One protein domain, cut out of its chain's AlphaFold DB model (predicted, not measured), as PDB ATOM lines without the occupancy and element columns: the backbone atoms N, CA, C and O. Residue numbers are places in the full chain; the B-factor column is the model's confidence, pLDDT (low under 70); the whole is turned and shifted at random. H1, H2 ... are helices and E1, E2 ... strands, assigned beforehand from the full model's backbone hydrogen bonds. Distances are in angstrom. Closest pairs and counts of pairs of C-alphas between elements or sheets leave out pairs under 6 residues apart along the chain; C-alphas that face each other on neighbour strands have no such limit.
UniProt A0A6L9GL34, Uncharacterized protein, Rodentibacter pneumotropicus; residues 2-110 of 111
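AT A GLANCE: This is residues 2 to 110 of the 111 residues of an uncharacterized protein of Rodentibacter pneumotropicus (UniProt A0A6L9GL34). A strongly twisted five-stranded sheet has helices H1 and H2 over one face, in two layers, and a small hairpin, E5 and E6, near the end where E3 begins. The 109 printed residues run H1 E1 E2 E3 E4 E5 E6 H2 E7, class mixed. The sheet, E1 E2 E3 E4 E7, is antiparallel; E1 to E4 form a meander, each strand the antiparallel neighbour of the one before. The whole is compact, radius of gyration of the C-alphas 13.6 A, spanning 37 by 34 by 25 A.

IN THESE COORDINATES: H1, residues 2 to 9, begins at C-alpha 2 (-95.543, -125.440, 13.965). E1 is 13 to 18, E2 26 to 34 (25.4 A), E3 39 to 48 (28.5 A) and E4 52 to 58 (20.4 A). E5 is 68 to 70, E6 75 to 77, and H2 86 to 99 (20.1 A). E7, 107 to 109, ends at C-alpha 109 (-100.392, -149.184, 6.277).

HOW THE PARTS SIT: Across the sheet, N 15 and O 32 are 2.8 A apart, N 31 and O 42 2.9 A, N 43 and O 56 3.0 A, and N 57 and O 108 3.0 A, within hydrogen-bond range. H2 lies over E2 and E3, at a height over the sheet of 9.2 A; the closest C-alphas of E2 and H2 are Leu 30 and Phe 93, 7.3 A. H1 is over E1, on the same face. H1 and H2 only just touch, with 3 pairs of C-alphas within 8 A, closest Arg 9 and Phe 86, 6.9 A; H2 does so with residues 86 to 90 alone. In the hairpin E5 and E6, N 68 and O 77 are 2.9 A apart. In H2 every O i to N i+4 pair is within hydrogen-bond range; in H1 1 of 4 is, and 4 of 5 O i to N i+3 pairs.

THE WHOLE: The farthest C-alphas, Cys 10 and Ala 49, are 40.5 A apart. The printed part has no cut, and no link is long. Residues 2 to 3 and 63 have pLDDT under 70.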
ATOM      1  N   ILE A   2     -94.086-125.695  14.106       64.31
ATOM      2  CA  ILE A   2     -95.543-125.440  13.965       64.31
ATOM      3  C   ILE A   2     -95.854-124.206  13.098       64.31
ATOM      4  O   ILE A   2     -96.662-124.290  12.184       64.31
ATOM      5  N   LYS A   3     -95.147-123.083  13.302       69.62
ATOM      6  CA  LYS A   3     -95.345-121.854  12.505       69.62
ATOM      7  C   LYS A   3     -95.136-122.031  10.995       69.62
ATOM      8  O   LYS A   3     -95.751-121.298  10.234       69.62
ATOM      9  N   ASN A   4     -94.281-122.964  10.570       75.50
ATOM     10  CA  ASN A   4     -94.039-123.196   9.144       75.50
ATOM     11  C   ASN A   4     -95.145-124.060   8.530       75.50
ATOM     12  O   ASN A   4     -95.503-123.854   7.378       75.50
ATOM     13  N   LEU A   5     -95.721-124.977   9.315       86.81
ATOM     14  CA  LEU A   5     -96.838-125.811   8.879       86.81
ATOM     15  C   LEU A   5     -98.126-124.988   8.693       86.81
ATOM     16  O   LEU A   5     -98.894-125.261   7.781       86.81
ATOM     17  N   GLU A   6     -98.327-123.937   9.498       87.81
ATOM     18  CA  GLU A   6     -99.482-123.022   9.396       87.81
ATOM     19  C   GLU A   6     -99.593-122.316   8.030       87.81
ATOM     20  O   GLU A   6    -100.694-121.936   7.639       87.81
ATOM     21  N   PHE A   7     -98.501-122.181   7.264       85.44
ATOM     22  CA  PHE A   7     -98.576-121.634   5.901       85.44
ATOM     23  C   PHE A   7     -99.376-122.527   4.948       85.44
ATOM     24  O   PHE A   7    -100.025-122.010   4.038       85.44
ATOM     25  N   LEU A   8     -99.406-123.843   5.185       87.81
ATOM     26  CA  LEU A   8    -100.175-124.773   4.355       87.81
ATOM     27  C   LEU A   8    -101.687-124.631   4.543       87.81
ATOM     28  O   LEU A   8    -102.447-125.199   3.772       87.81
ATOM     29  N   ARG A   9    -102.141-123.852   5.531       86.38
ATOM     30  CA  ARG A   9    -103.566-123.629   5.776       86.38
ATOM     31  C   ARG A   9    -104.255-122.825   4.670       86.38
ATOM     32  O   ARG A   9    -105.465-122.941   4.500       86.38
ATOM     33  N   CYS A  10    -103.522-121.950   3.986       80.94
ATOM     34  CA  CYS A  10    -104.086-121.042   2.983       80.94
ATOM     35  C   CYS A  10    -103.211-120.861   1.741       80.94
ATOM     36  O   CYS A  10    -103.588-120.115   0.836       80.94
ATOM     37  N   CYS A  11    -102.044-121.499   1.687       86.38
ATOM     38  CA  CYS A  11    -101.130-121.410   0.559       86.38
ATOM     39  C   CYS A  11    -100.717-122.810   0.129       86.38
ATOM     40  O   CYS A  11    -100.402-123.655   0.968       86.38
ATOM     41  N   THR A  12    -100.692-123.035  -1.182       89.94
ATOM     42  CA  THR A  12    -100.133-124.258  -1.757       89.94
ATOM     43  C   THR A  12     -98.671-124.409  -1.350       89.94
ATOM     44  O   THR A  12     -97.936-123.428  -1.197       89.94
ATOM     45  N   GLY A  13     -98.243-125.648  -1.146       91.19
ATOM     46  CA  GLY A  13     -96.886-125.930  -0.702       91.19
ATOM     47  C   GLY A  13     -96.748-127.316  -0.103       91.19
ATOM     48  O   GLY A  13     -97.699-128.092  -0.080       91.19
ATOM     49  N   ALA A  14     -95.552-127.613   0.395       93.50
ATOM     50  CA  ALA A  14     -95.247-128.880   1.037       93.50
ATOM     51  C   ALA A  14     -94.385-128.687   2.288       93.50
ATOM     52  O   ALA A  14     -93.635-127.715   2.405       93.50
ATOM     53  N   ALA A  15     -94.485-129.635   3.214       94.44
ATOM     54  CA  ALA A  15     -93.628-129.745   4.383       94.44
ATOM     55  C   ALA A  15     -93.201-131.201   4.585       94.44
ATOM     56  O   ALA A  15     -93.957-132.129   4.302       94.44
ATOM     57  N   ARG A  16     -91.985-131.388   5.101       95.19
ATOM     58  CA  ARG A  16     -91.389-132.702   5.347       95.19
ATOM     59  C   ARG A  16     -90.612-132.693   6.656       95.19
ATOM     60  O   ARG A  16     -89.927-131.713   6.958       95.19
ATOM     61  N   LEU A  17     -90.709-133.787   7.401       95.12
ATOM     62  CA  LEU A  17     -89.814-134.144   8.496       95.12
ATOM     63  C   LEU A  17     -89.183-135.492   8.182       95.12
ATOM     64  O   LEU A  17     -89.886-136.414   7.786       95.12
ATOM     65  N   SER A  18     -87.874-135.594   8.370       95.19
ATOM     66  CA  SER A  18     -87.111-136.818   8.141       95.19
ATOM     67  C   SER A  18     -86.215-137.121   9.334       95.19
ATOM     68  O   SER A  18     -85.717-136.203   9.990       95.19
ATOM     69  N   VAL A  19     -86.006-138.406   9.595       94.75
ATOM     70  CA  VAL A  19     -85.013-138.895  10.550       94.75
ATOM     71  C   VAL A  19     -83.639-138.873   9.874       94.75
ATOM     72  O   VAL A  19     -83.491-139.345   8.751       94.75
ATOM     73  N   ASP A  20     -82.649-138.282  10.545       94.31
ATOM     74  CA  ASP A  20     -81.263-138.191  10.073       94.31
ATOM     75  C   ASP A  20     -80.309-138.617  11.210       94.31
ATOM     76  O   ASP A  20     -80.326-137.986  12.276       94.31
ATOM     77  N   PRO A  21     -79.506-139.689  11.042       93.75
ATOM     78  CA  PRO A  21     -79.380-140.519   9.837       93.75
ATOM     79  C   PRO A  21     -80.642-141.334   9.534       93.75
ATOM     80  O   PRO A  21     -81.410-141.658  10.437       93.75
ATOM     81  N   GLU A  22     -80.830-141.677   8.257       92.88
ATOM     82  CA  GLU A  22     -81.943-142.519   7.807       92.88
ATOM     83  C   GLU A  22     -81.932-143.875   8.543       92.88
ATOM     84  O   GLU A  22     -80.874-144.512   8.636       92.88
ATOM     85  N   PRO A  23     -83.068-144.313   9.118       93.12
ATOM     86  CA  PRO A  23     -83.107-145.520   9.933       93.12
ATOM     87  C   PRO A  23     -83.089-146.797   9.089       93.12
ATOM     88  O   PRO A  23     -83.698-146.870   8.028       93.12
ATOM     89  N   GLU A  24     -82.468-147.857   9.616       93.31
ATOM     90  CA  GLU A  24     -82.541-149.204   9.019       93.31
ATOM     91  C   GLU A  24     -83.924-149.857   9.202       93.31
ATOM     92  O   GLU A  24     -84.335-150.695   8.401       93.31
ATOM     93  N   LEU A  25     -84.631-149.493  10.277       95.25
ATOM     94  CA  LEU A  25     -85.961-149.985  10.625       95.25
ATOM     95  C   LEU A  25     -86.742-148.876  11.338       95.25
ATOM     96  O   LEU A  25     -86.222-148.232  12.250       95.25
ATOM     97  N   GLY A  26     -88.005-148.706  10.962       95.75
ATOM     98  CA  GLY A  26     -88.936-147.747  11.534       95.75
ATOM     99  C   GLY A  26     -89.225-146.543  10.631       95.75
ATOM    100  O   GLY A  26     -88.808-146.500   9.469       95.75
ATOM    101  N   PRO A  27     -89.996-145.573  11.146       97.44
ATOM    102  CA  PRO A  27     -90.410-144.392  10.396       97.44
ATOM    103  C   PRO A  27     -89.211-143.550   9.939       97.44
ATOM    104  O   PRO A  27     -88.385-143.158  10.759       97.44
ATOM    105  N   SER A  28     -89.138-143.242   8.643       96.94
ATOM    106  CA  SER A  28     -88.084-142.401   8.054       96.94
ATOM    107  C   SER A  28     -88.570-140.977   7.808       96.94
ATOM    108  O   SER A  28     -87.891-140.013   8.164       96.94
ATOM    109  N   GLU A  29     -89.770-140.816   7.245       97.25
ATOM    110  CA  GLU A  29     -90.212-139.522   6.732       97.25
ATOM    111  C   GLU A  29     -91.719-139.324   6.823       97.25
ATOM    112  O   GLU A  29     -92.481-140.115   6.274       97.25
ATOM    113  N   LEU A  30     -92.137-138.201   7.412       98.12
ATOM    114  CA  LEU A  30     -93.499-137.684   7.327       98.12
ATOM    115  C   LEU A  30     -93.541-136.503   6.351       98.12
ATOM    116  O   LEU A  30     -92.829-135.511   6.535       98.12
ATOM    117  N   SER A  31     -94.413-136.584   5.351       97.12
ATOM    118  CA  SER A  31     -94.586-135.541   4.342       97.12
ATOM    119  C   SER A  31     -96.042-135.089   4.232       97.12
ATOM    120  O   SER A  31     -96.971-135.850   4.509       97.12
ATOM    121  N   VAL A  32     -96.237-133.828   3.845       97.31
ATOM    122  CA  VAL A  32     -97.535-133.284   3.446       97.31
ATOM    123  C   VAL A  32     -97.374-132.295   2.298       97.31
ATOM    124  O   VAL A  32     -96.437-131.495   2.292       97.31
ATOM    125  N   GLN A  33     -98.325-132.295   1.371       96.25
ATOM    126  CA  GLN A  33     -98.491-131.299   0.322       96.25
ATOM    127  C   GLN A  33     -99.938-130.804   0.306       96.25
ATOM    128  O   GLN A  33    -100.858-131.595   0.480       96.25
ATOM    129  N   TYR A  34    -100.144-129.507   0.093       95.94
ATOM    130  CA  TYR A  34    -101.459-128.894  -0.081       95.94
ATOM    131  C   TYR A  34    -101.619-128.395  -1.517       95.94
ATOM    132  O   TYR A  34    -100.806-127.592  -1.982       95.94
ATOM    133  N   ASP A  35    -102.670-128.851  -2.202       94.38
ATOM    134  CA  ASP A  35    -102.951-128.490  -3.600       94.38
ATOM    135  C   ASP A  35    -103.882-127.275  -3.763       94.38
ATOM    136  O   ASP A  35    -104.160-126.860  -4.884       94.38
ATOM    137  N   GLY A  36    -104.329-126.673  -2.655       92.31
ATOM    138  CA  GLY A  36    -105.309-125.582  -2.651       92.31
ATOM    139  C   GLY A  36    -106.714-126.029  -2.241       92.31
ATOM    140  O   GLY A  36    -107.545-125.188  -1.908       92.31
ATOM    141  N   GLU A  37    -106.964-127.337  -2.185       93.75
ATOM    142  CA  GLU A  37    -108.235-127.912  -1.742       93.75
ATOM    143  C   GLU A  37    -108.035-128.963  -0.650       93.75
ATOM    144  O   GLU A  37    -108.756-128.979   0.350       93.75
ATOM    145  N   LYS A  38    -107.027-129.818  -0.812       95.25
ATOM    146  CA  LYS A  38    -106.778-130.991   0.022       95.25
ATOM    147  C   LYS A  38    -105.295-131.186   0.298       95.25
ATOM    148  O   LYS A  38    -104.421-130.666  -0.393       95.25
ATOM    149  N   TYR A  39    -105.036-131.938   1.356       96.94
ATOM    150  CA  TYR A  39    -103.715-132.342   1.795       96.94
ATOM    151  C   TYR A  39    -103.462-133.782   1.365       96.94
ATOM    152  O   TYR A  39    -104.234-134.669   1.730       96.94
ATOM    153  N   LEU A  40    -102.369-134.003   0.645       97.38
ATOM    154  CA  LEU A  40    -101.750-135.309   0.472       97.38
ATOM    155  C   LEU A  40    -100.707-135.478   1.569       97.38
ATOM    156  O   LEU A  40     -99.841-134.622   1.706       97.38
ATOM    157  N   PHE A  41    -100.784-136.546   2.356       97.62
ATOM    158  CA  PHE A  41     -99.831-136.814   3.429       97.62
ATOM    159  C   PHE A  41     -99.497-138.299   3.510       97.62
ATOM    160  O   PHE A  41    -100.351-139.165   3.307       97.62
ATOM    161  N   THR A  42     -98.244-138.592   3.836       98.00
ATOM    162  CA  THR A  42     -97.731-139.960   3.909       98.00
ATOM    163  C   THR A  42     -96.640-140.065   4.957       98.00
ATOM    164  O   THR A  42     -95.907-139.108   5.211       98.00
ATOM    165  N   LEU A  43     -96.531-141.250   5.552       98.44
ATOM    166  CA  LEU A  43     -95.414-141.611   6.412       98.44
ATOM    167  C   LEU A  43     -94.709-142.844   5.852       98.44
ATOM    168  O   LEU A  43     -95.314-143.912   5.767       98.44
ATOM    169  N   LEU A  44     -93.455-142.664   5.449       97.62
ATOM    170  CA  LEU A  44     -92.563-143.719   4.983       97.62
ATOM    171  C   LEU A  44     -91.966-144.455   6.185       97.62
ATOM    172  O   LEU A  44     -91.411-143.822   7.084       97.62
ATOM    173  N   GLU A  45     -92.044-145.781   6.185       97.38
ATOM    174  CA  GLU A  45     -91.505-146.626   7.251       97.38
ATOM    175  C   GLU A  45     -90.762-147.831   6.674       97.38
ATOM    176  O   GLU A  45     -91.291-148.543   5.821       97.38
ATOM    177  N   TYR A  46     -89.548-148.076   7.169       96.38
ATOM    178  CA  TYR A  46     -88.775-149.279   6.879       96.38
ATOM    179  C   TYR A  46     -89.212-150.423   7.797       96.38
ATOM    180  O   TYR A  46     -89.192-150.283   9.016       96.38
ATOM    181  N   VAL A  47     -89.580-151.573   7.234       94.50
ATOM    182  CA  VAL A  47     -90.138-152.714   7.992       94.50
ATOM    183  C   VAL A  47     -89.310-153.994   7.894       94.50
ATOM    184  O   VAL A  47     -89.617-154.978   8.565       94.50
ATOM    185  N   GLY A  48     -88.244-154.000   7.092       89.62
ATOM    186  CA  GLY A  48     -87.439-155.194   6.862       89.62
ATOM    187  C   GLY A  48     -85.971-154.893   6.591       89.62
ATOM    188  O   GLY A  48     -85.617-153.851   6.046       89.62
ATOM    189  N   ALA A  49     -85.115-155.868   6.905       79.31
ATOM    190  CA  ALA A  49     -83.651-155.763   6.849       79.31
ATOM    191  C   ALA A  49     -83.058-155.498   5.446       79.31
ATOM    192  O   ALA A  49     -81.863-155.254   5.324       79.31
ATOM    193  N   ASN A  50     -83.877-155.545   4.390       85.06
ATOM    194  CA  ASN A  50     -83.462-155.316   3.003       85.06
ATOM    195  C   ASN A  50     -83.973-153.975   2.444       85.06
ATOM    196  O   ASN A  50     -84.092-153.831   1.229       85.06
ATOM    197  N   GLY A  51     -84.329-153.022   3.315       87.06
ATOM    198  CA  GLY A  51     -84.926-151.752   2.899       87.06
ATOM    199  C   GLY A  51     -86.364-151.905   2.400       87.06
ATOM    200  O   GLY A  51     -86.809-151.131   1.557       87.06
ATOM    201  N   GLU A  52     -87.088-152.922   2.884       94.31
ATOM    202  CA  GLU A  52     -88.527-153.034   2.633       94.31
ATOM    203  C   GLU A  52     -89.227-151.830   3.262       94.31
ATOM    204  O   GLU A  52     -89.023-151.549   4.445       94.31
ATOM    205  N   MET A  53     -90.039-151.132   2.471       94.44
ATOM    206  CA  MET A  53     -90.742-149.923   2.885       94.44
ATOM    207  C   MET A  53     -92.246-150.118   2.772       94.44
ATOM    208  O   MET A  53     -92.733-150.704   1.804       94.44
ATOM    209  N   ILE A  54     -92.970-149.552   3.727       96.06
ATOM    210  CA  ILE A  54     -94.411-149.344   3.642       96.06
ATOM    211  C   ILE A  54     -94.714-147.851   3.633       96.06
ATOM    212  O   ILE A  54     -93.925-147.027   4.106       96.06
ATOM    213  N   ILE A  55     -95.898-147.518   3.131       97.06
ATOM    214  CA  ILE A  55     -96.465-146.181   3.268       97.06
ATOM    215  C   ILE A  55     -97.657-146.263   4.205       97.06
ATOM    216  O   ILE A  55     -98.533-147.118   4.044       97.06
ATOM    217  N   ARG A  56     -97.711-145.342   5.166       97.81
ATOM    218  CA  ARG A  56     -98.867-145.158   6.037       97.81
ATOM    219  C   ARG A  56     -99.657-143.916   5.648       97.81
ATOM    220  O   ARG A  56     -99.080-142.872   5.342       97.81
ATOM    221  N   GLY A  57    -100.978-144.043   5.697       97.06
ATOM    222  CA  GLY A  57    -101.958-142.963   5.557       97.06
ATOM    223  C   GLY A  57    -102.890-142.947   6.765       97.06
ATOM    224  O   GLY A  57    -102.590-143.580   7.768       97.06
ATOM    225  N   LYS A  58    -104.031-142.257   6.696       96.94
ATOM    226  CA  LYS A  58    -105.034-142.225   7.772       96.94
ATOM    227  C   LYS A  58    -105.476-143.640   8.157       96.94
ATOM    228  O   LYS A  58    -105.978-144.388   7.315       96.94
ATOM    229  N   ALA A  59    -105.351-143.965   9.438       95.06
ATOM    230  CA  ALA A  59    -105.920-145.182  10.003       95.06
ATOM    231  C   ALA A  59    -107.455-145.109  10.051       95.06
ATOM    232  O   ALA A  59    -108.041-144.021  10.062       95.06
ATOM    233  N   ASN A  60    -108.108-146.276  10.112       87.25
ATOM    234  CA  ASN A  60    -109.566-146.411  10.258       87.25
ATOM    235  C   ASN A  60    -110.376-145.591   9.235       87.25
ATOM    236  O   ASN A  60    -111.464-145.087   9.531       87.25
ATOM    237  N   PHE A  61    -109.826-145.402   8.035       84.75
ATOM    238  CA  PHE A  61    -110.499-144.664   6.981       84.75
ATOM    239  C   PHE A  61    -111.655-145.495   6.418       84.75
ATOM    240  O   PHE A  61    -111.456-146.594   5.912       84.75
ATOM    241  N   ASN A  62    -112.862-144.935   6.485       74.88
ATOM    242  CA  ASN A  62    -114.097-145.578   6.030       74.88
ATOM    243  C   ASN A  62    -114.608-145.020   4.686       74.88
ATOM    244  O   ASN A  62    -115.799-145.127   4.395       74.88
ATOM    245  N   GLY A  63    -113.764-144.349   3.897       69.06
ATOM    246  CA  GLY A  63    -114.170-143.846   2.580       69.06
ATOM    247  C   GLY A  63    -114.190-144.936   1.505       69.06
ATOM    248  O   GLY A  63    -113.735-146.058   1.723       69.06
ATOM    249  N   GLY A  64    -114.761-144.603   0.344       71.56
ATOM    250  CA  GLY A  64    -114.811-145.504  -0.811       71.56
ATOM    251  C   GLY A  64    -113.415-145.879  -1.316       71.56
ATOM    252  O   GLY A  64    -112.452-145.181  -1.030       71.56
ATOM    253  N   GLY A  65    -113.308-146.980  -2.064       78.75
ATOM    254  CA  GLY A  65    -112.030-147.474  -2.601       78.75
ATOM    255  C   GLY A  65    -111.511-146.727  -3.834       78.75
ATOM    256  O   GLY A  65    -110.473-147.108  -4.370       78.75
ATOM    257  N   ASP A  66    -112.227-145.701  -4.297       88.31
ATOM    258  CA  ASP A  66    -111.836-144.925  -5.469       88.31
ATOM    259  C   ASP A  66    -110.651-144.013  -5.138       88.31
ATOM    260  O   ASP A  66    -110.603-143.365  -4.087       88.31
ATOM    261  N   LEU A  67    -109.685-143.964  -6.055       92.88
ATOM    262  CA  LEU A  67    -108.543-143.068  -5.937       92.88
ATOM    263  C   LEU A  67    -108.981-141.613  -6.131       92.88
ATOM    264  O   LEU A  67    -109.922-141.319  -6.868       92.88
ATOM    265  N   ILE A  68    -108.261-140.699  -5.486       93.19
ATOM    266  CA  ILE A  68    -108.544-139.266  -5.520       93.19
ATOM    267  C   ILE A  68    -107.434-138.559  -6.294       93.19
ATOM    268  O   ILE A  68    -106.259-138.702  -5.963       93.19
ATOM    269  N   GLU A  69    -107.814-137.764  -7.290       95.00
ATOM    270  CA  GLU A  69    -106.891-136.912  -8.045       95.00
ATOM    271  C   GLU A  69    -106.357-135.772  -7.180       95.00
ATOM    272  O   GLU A  69    -107.140-135.000  -6.625       95.00
ATOM    273  N   PHE A  70    -105.037-135.637  -7.084       94.75
ATOM    274  CA  PHE A  70    -104.373-134.534  -6.399       94.75
ATOM    275  C   PHE A  70    -103.962-133.452  -7.403       94.75
ATOM    276  O   PHE A  70    -103.251-133.712  -8.364       94.75
ATOM    277  N   LEU A  71    -104.423-132.212  -7.211       91.31
ATOM    278  CA  LEU A  71    -104.384-131.205  -8.284       91.31
ATOM    279  C   LEU A  71    -102.971-130.708  -8.609       91.31
ATOM    280  O   LEU A  71    -102.752-130.134  -9.672       91.31
ATOM    281  N   SER A  72    -102.017-130.882  -7.690       88.50
ATOM    282  CA  SER A  72    -100.655-130.367  -7.881       88.50
ATOM    283  C   SER A  72     -99.878-131.114  -8.967       88.50
ATOM    284  O   SER A  72     -99.042-130.500  -9.628       88.50
ATOM    285  N   ASP A  73    -100.130-132.412  -9.141       89.69
ATOM    286  CA  ASP A  73     -99.455-133.278 -10.117       89.69
ATOM    287  C   ASP A  73    -100.424-133.966 -11.093       89.69
ATOM    288  O   ASP A  73     -99.987-134.423 -12.147       89.69
ATOM    289  N   GLY A  74    -101.729-133.972 -10.797       92.31
ATOM    290  CA  GLY A  74    -102.751-134.654 -11.595       92.31
ATOM    291  C   GLY A  74    -102.775-136.170 -11.383       92.31
ATOM    292  O   GLY A  74    -103.417-136.882 -12.156       92.31
ATOM    293  N   GLU A  75    -102.076-136.678 -10.366       95.19
ATOM    294  CA  GLU A  75    -101.968-138.107 -10.078       95.19
ATOM    295  C   GLU A  75    -103.078-138.585  -9.134       95.19
ATOM    296  O   GLU A  75    -103.708-137.816  -8.401       95.19
ATOM    297  N   LEU A  76    -103.328-139.895  -9.154       94.88
ATOM    298  CA  LEU A  76    -104.371-140.544  -8.365       94.88
ATOM    299  C   LEU A  76    -103.790-141.190  -7.103       94.88
ATOM    300  O   LEU A  76    -102.947-142.084  -7.183       94.88
ATOM    301  N   TYR A  77    -104.308-140.803  -5.939       94.81
ATOM    302  CA  TYR A  77    -103.823-141.269  -4.640       94.81
ATOM    303  C   TYR A  77    -104.864-142.077  -3.866       94.81
ATOM    304  O   TYR A  77    -106.069-141.833  -3.999       94.81
ATOM    305  N   PRO A  78    -104.420-143.011  -3.001       94.31
ATOM    306  CA  PRO A  78    -105.307-143.678  -2.064       94.31
ATOM    307  C   PRO A  78    -106.035-142.651  -1.192       94.31
ATOM    308  O   PRO A  78    -105.408-141.723  -0.675       94.31
ATOM    309  N   PRO A  79    -107.337-142.830  -0.950       94.50
ATOM    310  CA  PRO A  79    -108.132-141.844  -0.229       94.50
ATOM    311  C   PRO A  79    -107.702-141.709   1.243       94.50
ATOM    312  O   PRO A  79    -107.831-140.639   1.828       94.50
ATOM    313  N   ASN A  80    -107.082-142.742   1.819       95.06
ATOM    314  CA  ASN A  80    -106.467-142.691   3.146       95.06
ATOM    315  C   ASN A  80    -105.265-141.730   3.217       95.06
ATOM    316  O   ASN A  80    -104.932-141.274   4.306       95.06
ATOM    317  N   ALA A  81    -104.597-141.421   2.104       96.38
ATOM    318  CA  ALA A  81    -103.499-140.451   2.062       96.38
ATOM    319  C   ALA A  81    -103.994-139.008   1.860       96.38
ATOM    320  O   ALA A  81    -103.192-138.077   1.828       96.38
ATOM    321  N   ILE A  82    -105.309-138.812   1.718       96.12
ATOM    322  CA  ILE A  82    -105.923-137.527   1.410       96.12
ATOM    323  C   ILE A  82    -106.782-137.057   2.581       96.12
ATOM    324  O   ILE A  82    -107.575-137.801   3.160       96.12
ATOM    325  N   THR A  83    -106.665-135.782   2.939       95.50
ATOM    326  CA  THR A  83    -107.554-135.166   3.925       95.50
ATOM    327  C   THR A  83    -107.768-133.684   3.656       95.50
ATOM    328  O   THR A  83    -106.959-133.035   3.009       95.50
ATOM    329  N   THR A  84    -108.852-133.125   4.181       95.19
ATOM    330  CA  THR A  84    -109.073-131.674   4.276       95.19
ATOM    331  C   THR A  84    -108.893-131.165   5.712       95.19
ATOM    332  O   THR A  84    -109.003-129.969   5.975       95.19
ATOM    333  N   ASP A  85    -108.601-132.067   6.656       95.81
ATOM    334  CA  ASP A  85    -108.469-131.774   8.079       95.81
ATOM    335  C   ASP A  85    -107.036-131.347   8.427       95.81
ATOM    336  O   ASP A  85    -106.146-132.168   8.660       95.81
ATOM    337  N   PHE A  86    -106.814-130.034   8.479       95.25
ATOM    338  CA  PHE A  86    -105.516-129.469   8.843       95.25
ATOM    339  C   PHE A  86    -105.118-129.738  10.307       95.25
ATOM    340  O   PHE A  86    -103.930-129.849  10.613       95.25
ATOM    341  N   GLU A  87    -106.080-129.880  11.225       95.81
ATOM    342  CA  GLU A  87    -105.759-130.179  12.626       95.81
ATOM    343  C   GLU A  87    -105.256-131.619  12.775       95.81
ATOM    344  O   GLU A  87    -104.342-131.874  13.561       95.81
ATOM    345  N   PHE A  88    -105.756-132.546  11.953       96.75
ATOM    346  CA  PHE A  88    -105.162-133.876  11.831       96.75
ATOM    347  C   PHE A  88    -103.708-133.814  11.335       96.75
ATOM    348  O   PHE A  88    -102.846-134.456  11.936       96.75
ATOM    349  N   ILE A  89    -103.407-133.002  10.312       97.00
ATOM    350  CA  ILE A  89    -102.031-132.813   9.813       97.00
ATOM    351  C   ILE A  89    -101.114-132.291  10.927       97.00
ATOM    352  O   ILE A  89    -100.038-132.839  11.160       97.00
ATOM    353  N   LYS A  90    -101.553-131.282  11.686       96.06
ATOM    354  CA  LYS A  90    -100.796-130.785  12.845       96.06
ATOM    355  C   LYS A  90    -100.563-131.866  13.888       96.06
ATOM    356  O   LYS A  90     -99.452-131.972  14.399       96.06
ATOM    357  N   LYS A  91    -101.588-132.663  14.195       97.12
ATOM    358  CA  LYS A  91    -101.500-133.741  15.181       97.12
ATOM    359  C   LYS A  91    -100.419-134.758  14.808       97.12
ATOM    360  O   LYS A  91     -99.567-135.043  15.642       97.12
ATOM    361  N   VAL A  92    -100.410-135.249  13.565       97.94
ATOM    362  CA  VAL A  92     -99.418-136.250  13.133       97.94
ATOM    363  C   VAL A  92     -98.003-135.669  13.059       97.94
ATOM    364  O   VAL A  92     -97.054-136.331  13.464       97.94
ATOM    365  N   PHE A  93     -97.847-134.406  12.639       97.38
ATOM    366  CA  PHE A  93     -96.542-133.729  12.647       97.38
ATOM    367  C   PHE A  93     -95.993-133.514  14.060       97.38
ATOM    368  O   PHE A  93     -94.788-133.643  14.268       97.38
ATOM    369  N   LEU A  94     -96.851-133.178  15.025       96.12
ATOM    370  CA  LEU A  94     -96.447-133.022  16.423       96.12
ATOM    371  C   LEU A  94     -96.020-134.355  17.034       96.12
ATOM    372  O   LEU A  94     -94.954-134.424  17.635       96.12
ATOM    373  N   GLU A  95     -96.801-135.415  16.828       97.81
ATOM    374  CA  GLU A  95     -96.468-136.738  17.361       97.81
ATOM    375  C   GLU A  95     -95.159-137.279  16.771       97.81
ATOM    376  O   GLU A  95     -94.298-137.762  17.512       97.81
ATOM    377  N   PHE A  96     -94.958-137.104  15.459       97.38
ATOM    378  CA  PHE A  96     -93.709-137.477  14.798       97.38
ATOM    379  C   PHE A  96     -92.516-136.687  15.333       97.38
ATOM    380  O   PHE A  96     -91.458-137.259  15.578       97.38
ATOM    381  N   LEU A  97     -92.679-135.383  15.568       94.94
ATOM    382  CA  LEU A  97     -91.626-134.552  16.145       94.94
ATOM    383  C   LEU A  97     -91.250-134.985  17.568       94.94
ATOM    384  O   LEU A  97     -90.078-134.934  17.937       94.94
ATOM    385  N   GLU A  98     -92.240-135.351  18.378       94.94
ATOM    386  CA  GLU A  98     -92.043-135.699  19.785       94.94
ATOM    387  C   GLU A  98     -91.481-137.111  19.970       94.94
ATOM    388  O   GLU A  98     -90.731-137.348  20.918       94.94
ATOM    389  N   THR A  99     -91.832-138.045  19.083       95.38
ATOM    390  CA  THR A  99     -91.566-139.478  19.291       95.38
ATOM    391  C   THR A  99     -90.723-140.133  18.198       95.38
ATOM    392  O   THR A  99     -90.247-141.250  18.394       95.38
ATOM    393  N   GLY A 100     -90.543-139.476  17.049       94.69
ATOM    394  CA  GLY A 100     -89.993-140.095  15.840       94.69
ATOM    395  C   GLY A 100     -90.961-141.067  15.152       94.69
ATOM    396  O   GLY A 100     -90.556-141.788  14.248       94.69
ATOM    397  N   ASN A 101     -92.228-141.125  15.576       96.62
ATOM    398  CA  ASN A 101     -93.250-142.003  15.018       96.62
ATOM    399  C   ASN A 101     -94.630-141.323  15.028       96.62
ATOM    400  O   ASN A 101     -94.863-140.330  15.704       96.62
ATOM    401  N   VAL A 102     -95.569-141.892  14.285       98.19
ATOM    402  CA  VAL A 102     -97.000-141.633  14.443       98.19
ATOM    403  C   VAL A 102     -97.669-142.955  14.793       98.19
ATOM    404  O   VAL A 102     -97.413-143.968  14.148       98.19
ATOM    405  N   SER A 103     -98.492-142.970  15.829       97.69
ATOM    406  CA  SER A 103     -99.209-144.159  16.281       97.69
ATOM    407  C   SER A 103    -100.116-144.746  15.198       97.69
ATOM    408  O   SER A 103    -100.721-144.025  14.398       97.69
ATOM    409  N   TYR A 104    -100.274-146.073  15.235       96.69
ATOM    410  CA  TYR A 104    -101.165-146.814  14.336       96.69
ATOM    411  C   TYR A 104    -102.645-146.430  14.481       96.69
ATOM    412  O   TYR A 104    -103.422-146.614  13.550       96.69
ATOM    413  N   ASP A 105    -103.033-145.819  15.602       96.88
ATOM    414  CA  ASP A 105    -104.378-145.262  15.784       96.88
ATOM    415  C   ASP A 105    -104.642-144.045  14.880       96.88
ATOM    416  O   ASP A 105    -105.795-143.744  14.560       96.88
ATOM    417  N   LEU A 106    -103.587-143.328  14.472       97.69
ATOM    418  CA  LEU A 106    -103.676-142.184  13.564       97.69
ATOM    419  C   LEU A 106    -103.274-142.539  12.141       97.69
ATOM    420  O   LEU A 106    -103.932-142.077  11.203       97.69
ATOM    421  N   MET A 107    -102.198-143.312  11.983       97.94
ATOM    422  CA  MET A 107    -101.664-143.669  10.677       97.94
ATOM    423  C   MET A 107    -101.285-145.142  10.570       97.94
ATOM    424  O   MET A 107    -100.414-145.608  11.293       97.94
ATOM    425  N   ASP A 108    -101.878-145.841   9.604       96.12
ATOM    426  CA  ASP A 108    -101.669-147.272   9.360       96.12
ATOM    427  C   ASP A 108    -101.336-147.538   7.884       96.12
ATOM    428  O   ASP A 108    -101.479-146.654   7.031       96.12
ATOM    429  N   ARG A 109    -100.848-148.745   7.593       94.38
ATOM    430  CA  ARG A 109    -100.392-149.184   6.277       94.38
ATOM    431  C   ARG A 109    -101.489-149.036   5.222       94.38
ATOM    432  O   ARG A 109    -102.599-149.536   5.382       94.38
ATOM    433  N   ILE A 110    -101.133-148.400   4.108       90.50
ATOM    434  CA  ILE A 110    -101.991-148.250   2.923       90.50
ATOM    435  C   ILE A 110    -101.388-148.899   1.667       90.50
ATOM    436  O   ILE A 110    -102.102-149.076   0.681       90.50
TER     437      ILE A 110